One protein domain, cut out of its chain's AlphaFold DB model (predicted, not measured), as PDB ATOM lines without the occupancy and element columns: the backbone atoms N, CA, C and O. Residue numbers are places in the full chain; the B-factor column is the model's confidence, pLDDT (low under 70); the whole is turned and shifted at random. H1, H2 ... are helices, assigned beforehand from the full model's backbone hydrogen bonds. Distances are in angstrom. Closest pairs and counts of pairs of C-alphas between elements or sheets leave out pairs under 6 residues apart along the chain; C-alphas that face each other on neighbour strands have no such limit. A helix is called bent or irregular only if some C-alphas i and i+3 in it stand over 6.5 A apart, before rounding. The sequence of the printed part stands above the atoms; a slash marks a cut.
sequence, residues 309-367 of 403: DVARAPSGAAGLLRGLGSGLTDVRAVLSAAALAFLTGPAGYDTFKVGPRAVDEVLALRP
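AT A GLANCE: This is residues 309 to 367 of the 403 residues of an uncharacterized protein of Actinoplanes regularis (UniProt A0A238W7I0). Two long helices, H2 and H4, lie side by side and run opposite ways, with the shorter H1 crossing H2 steeply and the small helix H3 at the turn where the chain passes from H2 to H4. The stretch from residue 321 to residue 330 leads back from the end of H1 to the start of H2, and Val 331, where H2 begins, is near Val 362 of H4, their C-alphas 5.2 A apart. The printed part has 59 residues with four named helices, in the order H1, H2, H3, H4, and no named strand; the class is all helix. The whole is compact, with a radius of gyration of the C-alphas of 9.8 A, and it is only just elongated, its C-alphas spanning 32 by 21 by 15 A along the three main axes.

IN THESE COORDINATES: The longest helix is H2, residues 331 to 344, with 14 residues and 19.9 A from first to last C-alpha; it begins at C-alpha 331, at (11.404, -5.433, 1.962), and ends at C-alpha 344, at (13.722, 13.125, -4.869). H4, residues 354 to 365, has 12 residues and measures 16.5 A from first to last C-alpha; its last C-alpha, that of Leu 365, is at (15.356, -8.805, 6.151). H1, residues 313 to 320, has 8 residues and measures 10.2 A; C-alpha 313, where it begins, is at (8.866, 4.961, 3.020). H3, residues 346 to 351, has 6 residues and measures 8.6 A. No helix is bent or irregular.

HOW THE PARTS SIT: H2 is the hub, touching the three other helices. H2 and H4 touch with 11 pairs of C-alphas within 8 A, and their closest C-alphas, those of Val 331 and Val 362, are 5.2 A apart. The two run opposite ways at a shallow tilt of 9 degrees, with their centres 10.8 A apart. H1 and H2 touch with 21 pairs of C-alphas within 8 A, and their closest C-alphas, those of Ala 317 and Ala 337, are 4.4 A apart. These two run the same way at a steep tilt of 69 degrees, only just short of about perpendicular, and their centres are 7.4 A apart. H2 and H3 touch only at the corner by their link, H2 with residues 341 to 342 alone; the closest C-alphas, those of Phe 342 and Tyr 349, are 5.4 A apart. The lines of H2 and H3 are about perpendicular, at 74 degrees. H3 and H4 are close but not clearly touching, with the closest C-alphas, those of Tyr 349 and Gly 355, 7.2 A apart, and their lines are about perpendicular at 78 degrees. H1 and H4 are also close but not clearly touching; their closest C-alphas, those of Leu 320 and Val 354, are 6.0 A apart, and the helices run opposite ways at a steep tilt of 64 degrees. H1 and H3 are close but not clearly touching too, with the closest C-alphas, those of Leu 320 and Tyr 349, 7.7 A apart. In H1, H2, H3 and H4 every O i to N i+4 pair of the backbone is within hydrogen-bond range.

THE WHOLE: The two C-alphas farthest apart are those of Ala 347 and Pro 367, at 32.2 A, while the first and last printed C-alphas, those of Asp 309 and Pro 367, are 17.4 A apart. The printed part runs from residue 309 to residue 367 with no cut. The links from H2 to H3, of 1 residue, and from H3 to H4, of 2 residues, are tight; the link from H1 to H2, of 10 residues, is short, and no link is long. The mean pLDDT of the printed part is 98.1, and no printed residue is under 70.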
ATOM      1  N   ASP A 309       4.979  -0.145   7.397       97.69
ATOM      2  CA  ASP A 309       6.252   0.457   6.982       97.69
ATOM      3  C   ASP A 309       6.226   1.064   5.575       97.69
ATOM      4  O   ASP A 309       6.993   1.987   5.309       97.69
ATOM      5  N   VAL A 310       5.331   0.625   4.685       97.50
ATOM      6  CA  VAL A 310       5.229   1.196   3.331       97.50
ATOM      7  C   VAL A 310       4.804   2.666   3.404       97.50
ATOM      8  O   VAL A 310       5.380   3.510   2.722       97.50
ATOM      9  N   ALA A 311       3.895   3.015   4.321       96.44
ATOM     10  CA  ALA A 311       3.511   4.408   4.575       96.44
ATOM     11  C   ALA A 311       4.664   5.259   5.152       96.44
ATOM     12  O   ALA A 311       4.664   6.482   5.025       96.44
ATOM     13  N   ARG A 312       5.675   4.620   5.759       98.12
ATOM     14  CA  ARG A 312       6.876   5.270   6.315       98.12
ATOM     15  C   ARG A 312       8.010   5.411   5.292       98.12
ATOM     16  O   ARG A 312       9.029   6.030   5.611       98.12
ATOM     17  N   ALA A 313       7.847   4.902   4.067       98.12
ATOM     18  CA  ALA A 313       8.866   4.961   3.020       98.12
ATOM     19  C   ALA A 313       9.403   6.382   2.731       98.12
ATOM     20  O   ALA A 313      10.620   6.513   2.596       98.12
ATOM     21  N   PRO A 314       8.596   7.470   2.721       98.38
ATOM     22  CA  PRO A 314       9.125   8.829   2.553       98.38
ATOM     23  C   PRO A 314      10.109   9.249   3.656       98.38
ATOM     24  O   PRO A 314      11.131   9.880   3.384       98.38
ATOM     25  N   SER A 315       9.843   8.869   4.911       98.25
ATOM     26  CA  SER A 315      10.772   9.118   6.018       98.25
ATOM     27  C   SER A 315      12.047   8.286   5.879       98.25
ATOM     28  O   SER A 315      13.140   8.811   6.107       98.25
ATOM     29  N   GLY A 316      11.921   7.026   5.450       98.38
ATOM     30  CA  GLY A 316      13.062   6.167   5.127       98.38
ATOM     31  C   GLY A 316      13.932   6.755   4.013       98.38
ATOM     32  O   GLY A 316      15.150   6.822   4.159       98.38
ATOM     33  N   ALA A 317      13.317   7.285   2.952       98.62
ATOM     34  CA  ALA A 317      14.006   7.945   1.843       98.62
ATOM     35  C   ALA A 317      14.830   9.153   2.318       98.62
ATOM     36  O   ALA A 317      16.002   9.295   1.967       98.62
ATOM     37  N   ALA A 318      14.248   9.989   3.186       98.56
ATOM     38  CA  ALA A 318      14.953  11.115   3.794       98.56
ATOM     39  C   ALA A 318      16.121  10.671   4.697       98.56
ATOM     40  O   ALA A 318      17.130  11.368   4.785       98.56
ATOM     41  N   GLY A 319      16.001   9.525   5.377       98.44
ATOM     42  CA  GLY A 319      17.103   8.901   6.115       98.44
ATOM     43  C   GLY A 319      18.242   8.473   5.189       98.44
ATOM     44  O   GLY A 319      19.387   8.890   5.389       98.44
ATOM     45  N   LEU A 320      17.910   7.725   4.134       98.50
ATOM     46  CA  LEU A 320      18.855   7.229   3.133       98.50
ATOM     47  C   LEU A 320      19.651   8.366   2.474       98.50
ATOM     48  O   LEU A 320      20.879   8.291   2.412       98.50
ATOM     49  N   LEU A 321      18.977   9.458   2.093       98.62
ATOM     50  CA  LEU A 321      19.588  10.668   1.515       98.62
ATOM     51  C   LEU A 321      20.456  11.481   2.491       98.62
ATOM     52  O   LEU A 321      21.091  12.446   2.080       98.62
ATOM     53  N   ARG A 322      20.500  11.116   3.776       98.38
ATOM     54  CA  ARG A 322      21.420  11.683   4.777       98.38
ATOM     55  C   ARG A 322      22.520  10.705   5.186       98.38
ATOM     56  O   ARG A 322      23.202  10.934   6.181       98.38
ATOM     57  N   GLY A 323      22.666   9.590   4.469       97.56
ATOM     58  CA  GLY A 323      23.619   8.540   4.827       97.56
ATOM     59  C   GLY A 323      23.176   7.655   6.001       97.56
ATOM     60  O   GLY A 323      23.967   6.839   6.461       97.56
ATOM     61  N   LEU A 324      21.932   7.776   6.480       98.12
ATOM     62  CA  LEU A 324      21.361   6.933   7.545       98.12
ATOM     63  C   LEU A 324      20.623   5.734   6.942       98.12
ATOM     64  O   LEU A 324      20.302   5.753   5.754       98.12
ATOM     65  N   GLY A 325      20.399   4.666   7.712       97.75
ATOM     66  CA  GLY A 325      19.574   3.536   7.255       97.75
ATOM     67  C   GLY A 325      18.101   3.923   7.095       97.75
ATOM     68  O   GLY A 325      17.675   4.946   7.640       97.75
ATOM     69  N   SER A 326      17.313   3.121   6.370       98.31
ATOM     70  CA  SER A 326      15.884   3.426   6.172       98.31
ATOM     71  C   SER A 326      15.065   3.305   7.468       98.31
ATOM     72  O   SER A 326      14.087   4.029   7.654       98.31
ATOM     73  N   GLY A 327      15.476   2.409   8.379       98.00
ATOM     74  CA  GLY A 327      14.755   2.108   9.622       98.00
ATOM     75  C   GLY A 327      13.432   1.359   9.408       98.00
ATOM     76  O   GLY A 327      12.546   1.427  10.267       98.00
ATOM     77  N   LEU A 328      13.283   0.705   8.253       98.50
ATOM     78  CA  LEU A 328      12.110  -0.067   7.847       98.50
ATOM     79  C   LEU A 328      12.391  -1.567   8.004       98.50
ATOM     80  O   LEU A 328      13.535  -2.007   7.917       98.50
ATOM     81  N   THR A 329      11.342  -2.344   8.257       98.06
ATOM     82  CA  THR A 329      11.422  -3.781   8.575       98.06
ATOM     83  C   THR A 329      10.765  -4.676   7.527       98.06
ATOM     84  O   THR A 329      10.729  -5.891   7.682       98.06
ATOM     85  N   ASP A 330      10.277  -4.088   6.435       98.19
ATOM     86  CA  ASP A 330       9.657  -4.796   5.318       98.19
ATOM     87  C   ASP A 330      10.392  -4.491   4.011       98.19
ATOM     88  O   ASP A 330      10.710  -3.335   3.712       98.19
ATOM     89  N   VAL A 331      10.641  -5.533   3.215       98.31
ATOM     90  CA  VAL A 331      11.404  -5.433   1.962       98.31
ATOM     91  C   VAL A 331      10.762  -4.469   0.961       98.31
ATOM     92  O   VAL A 331      11.469  -3.695   0.314       98.31
ATOM     93  N   ARG A 332       9.424  -4.428   0.878       98.31
ATOM     94  CA  ARG A 332       8.689  -3.525  -0.023       98.31
ATOM     95  C   ARG A 332       8.880  -2.084   0.417       98.31
ATOM     96  O   ARG A 332       9.073  -1.206  -0.422       98.31
ATOM     97  N   ALA A 333       8.872  -1.841   1.725       98.62
ATOM     98  CA  ALA A 333       9.066  -0.519   2.298       98.62
ATOM     99  C   ALA A 333      10.498   0.006   2.079       98.62
ATOM    100  O   ALA A 333      10.659   1.154   1.665       98.62
ATOM    101  N   VAL A 334      11.526  -0.831   2.282       98.75
ATOM    102  CA  VAL A 334      12.934  -0.471   2.011       98.75
ATOM    103  C   VAL A 334      13.133  -0.111   0.536       98.75
ATOM    104  O   VAL A 334      13.698   0.940   0.228       98.75
ATOM    105  N   LEU A 335      12.618  -0.932  -0.384       98.75
ATOM    106  CA  LEU A 335      12.712  -0.667  -1.824       98.75
ATOM    107  C   LEU A 335      11.951   0.596  -2.231       98.75
ATOM    108  O   LEU A 335      12.474   1.418  -2.983       98.75
ATOM    109  N   SER A 336      10.761   0.804  -1.666       98.69
ATOM    110  CA  SER A 336       9.973   2.022  -1.875       98.69
ATOM    111  C   SER A 336      10.724   3.269  -1.397       98.69
ATOM    112  O   SER A 336      10.772   4.274  -2.104       98.69
ATOM    113  N   ALA A 337      11.375   3.204  -0.231       98.75
ATOM    114  CA  ALA A 337      12.203   4.289   0.289       98.75
ATOM    115  C   ALA A 337      13.414   4.576  -0.613       98.75
ATOM    116  O   ALA A 337      13.718   5.738  -0.880       98.75
ATOM    117  N   ALA A 338      14.083   3.539  -1.121       98.62
ATOM    118  CA  ALA A 338      15.201   3.695  -2.047       98.62
ATOM    119  C   ALA A 338      14.765   4.339  -3.374       98.62
ATOM    120  O   ALA A 338      15.439   5.242  -3.869       98.62
ATOM    121  N   ALA A 339      13.620   3.938  -3.929       98.56
ATOM    122  CA  ALA A 339      13.085   4.557  -5.138       98.56
ATOM    123  C   ALA A 339      12.710   6.024  -4.928       98.56
ATOM    124  O   ALA A 339      13.125   6.880  -5.708       98.56
ATOM    125  N   LEU A 340      12.005   6.339  -3.839       98.62
ATOM    126  CA  LEU A 340      11.678   7.722  -3.488       98.62
ATOM    127  C   LEU A 340      12.938   8.570  -3.266       98.62
ATOM    128  O   LEU A 340      12.964   9.735  -3.662       98.62
ATOM    129  N   ALA A 341      13.996   7.998  -2.682       98.56
ATOM    130  CA  ALA A 341      15.280   8.675  -2.526       98.56
ATOM    131  C   ALA A 341      15.907   9.022  -3.886       98.56
ATOM    132  O   ALA A 341      16.343  10.157  -4.076       98.56
ATOM    133  N   PHE A 342      15.907   8.083  -4.840       98.44
ATOM    134  CA  PHE A 342      16.400   8.334  -6.197       98.44
ATOM    135  C   PHE A 342      15.602   9.444  -6.890       98.44
ATOM    136  O   PHE A 342      16.187  10.382  -7.422       98.44
ATOM    137  N   LEU A 343      14.270   9.364  -6.833       97.69
ATOM    138  CA  LEU A 343      13.362  10.310  -7.485       97.69
ATOM    139  C   LEU A 343      13.446  11.724  -6.887       97.69
ATOM    140  O   LEU A 343      13.341  12.709  -7.611       97.69
ATOM    141  N   THR A 344      13.658  11.832  -5.573       98.25
ATOM    142  CA  THR A 344      13.722  13.125  -4.869       98.25
ATOM    143  C   THR A 344      15.106  13.773  -4.958       98.25
ATOM    144  O   THR A 344      15.217  14.998  -4.964       98.25
ATOM    145  N   GLY A 345      16.178  12.978  -4.993       98.00
ATOM    146  CA  GLY A 345      17.545  13.487  -4.903       98.00
ATOM    147  C   GLY A 345      18.573  12.547  -5.527       98.00
ATOM    148  O   GLY A 345      19.367  11.973  -4.780       98.00
ATOM    149  N   PRO A 346      18.636  12.426  -6.866       97.94
ATOM    150  CA  PRO A 346      19.504  11.454  -7.541       97.94
ATOM    151  C   PRO A 346      20.993  11.668  -7.230       97.94
ATOM    152  O   PRO A 346      21.714  10.719  -6.942       97.94
ATOM    153  N   ALA A 347      21.454  12.921  -7.148       98.00
ATOM    154  CA  ALA A 347      22.836  13.209  -6.750       98.00
ATOM    155  C   ALA A 347      23.147  12.736  -5.315       98.00
ATOM    156  O   ALA A 347      24.234  12.224  -5.040       98.00
ATOM    157  N   GLY A 348      22.190  12.886  -4.393       98.25
ATOM    158  CA  GLY A 348      22.305  12.372  -3.028       98.25
ATOM    159  C   GLY A 348      22.255  10.845  -2.986       98.25
ATOM    160  O   GLY A 348      23.015  10.231  -2.241       98.25
ATOM    161  N   TYR A 349      21.416  10.231  -3.822       98.44
ATOM    162  CA  TYR A 349      21.322   8.782  -3.972       98.44
ATOM    163  C   TYR A 349      22.687   8.158  -4.298       98.44
ATOM    164  O   TYR A 349      23.110   7.220  -3.617       98.44
ATOM    165  N   ASP A 350      23.408   8.741  -5.259       97.88
ATOM    166  CA  ASP A 350      24.749   8.293  -5.644       97.88
ATOM    167  C   ASP A 350      25.794   8.630  -4.574       97.88
ATOM    168  O   ASP A 350      26.562   7.761  -4.150       97.88
ATOM    169  N   THR A 351      25.784   9.871  -4.071       98.25
ATOM    170  CA  THR A 351      26.733  10.349  -3.047       98.25
ATOM    171  C   THR A 351      26.703   9.473  -1.794       98.25
ATOM    172  O   THR A 351      27.751   9.105  -1.261       98.25
ATOM    173  N   PHE A 352      25.508   9.097  -1.335       98.44
ATOM    174  CA  PHE A 352      25.310   8.296  -0.126       98.44
ATOM    175  C   PHE A 352      25.172   6.794  -0.397       98.44
ATOM    176  O   PHE A 352      24.840   6.043   0.527       98.44
ATOM    177  N   LYS A 353      25.445   6.347  -1.636       98.00
ATOM    178  CA  LYS A 353      25.392   4.942  -2.070       98.00
ATOM    179  C   LYS A 353      24.094   4.250  -1.645       98.00
ATOM    180  O   LYS A 353      24.117   3.151  -1.088       98.00
ATOM    181  N   VAL A 354      22.962   4.913  -1.869       98.50
ATOM    182  CA  VAL A 354      21.657   4.448  -1.383       98.50
ATOM    183  C   VAL A 354      21.301   3.084  -1.974       98.50
ATOM    184  O   VAL A 354      20.850   2.222  -1.229       98.50
ATOM    185  N   GLY A 355      21.565   2.850  -3.265       98.12
ATOM    186  CA  GLY A 355      21.286   1.569  -3.926       98.12
ATOM    187  C   GLY A 355      21.929   0.365  -3.228       98.12
ATOM    188  O   GLY A 355      21.197  -0.476  -2.707       98.12
ATOM    189  N   PRO A 356      23.271   0.283  -3.139       98.00
ATOM    190  CA  PRO A 356      23.948  -0.814  -2.447       98.00
ATOM    191  C   PRO A 356      23.490  -1.015  -0.996       98.00
ATOM    192  O   PRO A 356      23.294  -2.148  -0.570       98.00
ATOM    193  N   ARG A 357      23.257   0.074  -0.256       98.19
ATOM    194  CA  ARG A 357      22.821   0.007   1.146       98.19
ATOM    195  C   ARG A 357      21.388  -0.502   1.289       98.19
ATOM    196  O   ARG A 357      21.115  -1.284   2.188       98.19
ATOM    197  N   ALA A 358      20.486  -0.100   0.397       98.44
ATOM    198  CA  ALA A 358      19.124  -0.623   0.366       98.44
ATOM    199  C   ALA A 358      19.102  -2.116   0.001       98.44
ATOM    200  O   ALA A 358      18.327  -2.865   0.585       98.44
ATOM    201  N   VAL A 359      19.983  -2.562  -0.905       98.31
ATOM    202  CA  VAL A 359      20.188  -3.996  -1.181       98.31
ATOM    203  C   VAL A 359      20.624  -4.727   0.093       98.31
ATOM    204  O   VAL A 359      20.026  -5.743   0.429       98.31
ATOM    205  N   ASP A 360      21.609  -4.206   0.833       98.38
ATOM    206  CA  ASP A 360      22.041  -4.803   2.107       98.38
ATOM    207  C   ASP A 360      20.902  -4.873   3.135       98.38
ATOM    208  O   ASP A 360      20.717  -5.907   3.775       98.38
ATOM    209  N   GLU A 361      20.113  -3.803   3.271       98.62
ATOM    210  CA  GLU A 361      18.959  -3.771   4.175       98.62
ATOM    211  C   GLU A 361      17.893  -4.808   3.780       98.62
ATOM    212  O   GLU A 361      17.419  -5.540   4.644       98.62
ATOM    213  N   VAL A 362      17.556  -4.945   2.491       98.50
ATOM    214  CA  VAL A 362      16.606  -5.972   2.019       98.50
ATOM    215  C   VAL A 362      17.126  -7.381   2.299       98.50
ATOM    216  O   VAL A 362      16.391  -8.212   2.829       98.50
ATOM    217  N   LEU A 363      18.393  -7.659   1.981       97.62
ATOM    218  CA  LEU A 363      18.979  -8.982   2.201       97.62
ATOM    219  C   LEU A 363      19.105  -9.319   3.693       97.62
ATOM    220  O   LEU A 363      19.009 -10.487   4.056       97.62
ATOM    221  N   ALA A 364      19.253  -8.320   4.566       98.00
ATOM    222  CA  ALA A 364      19.215  -8.515   6.013       98.00
ATOM    223  C   ALA A 364      17.810  -8.859   6.543       98.00
ATOM    224  O   ALA A 364      17.696  -9.491   7.594       98.00
ATOM    225  N   LEU A 365      16.748  -8.462   5.831       97.75
ATOM    226  CA  LEU A 365      15.356  -8.805   6.151       97.75
ATOM    227  C   LEU A 365      14.925 -10.164   5.589       97.75
ATOM    228  O   LEU A 365      13.899 -10.700   6.014       97.75
ATOM    229  N   ARG A 366      15.691 -10.731   4.648       96.06
ATOM    230  CA  ARG A 366      15.438 -12.055   4.074       96.06
ATOM    231  C   ARG A 366      15.400 -13.090   5.208       96.06
ATOM    232  O   ARG A 366      16.398 -13.239   5.920       96.06
ATOM    233  N   PRO A 367      14.289 -13.834   5.388       93.75
ATOM    234  CA  PRO A 367      14.251 -14.945   6.339       93.75
ATOM    235  C   PRO A 367      15.398 -15.922   6.056       93.75
ATOM    236  O   PRO A 367      15.881 -15.962   4.933       93.75
TER     237      PRO A 367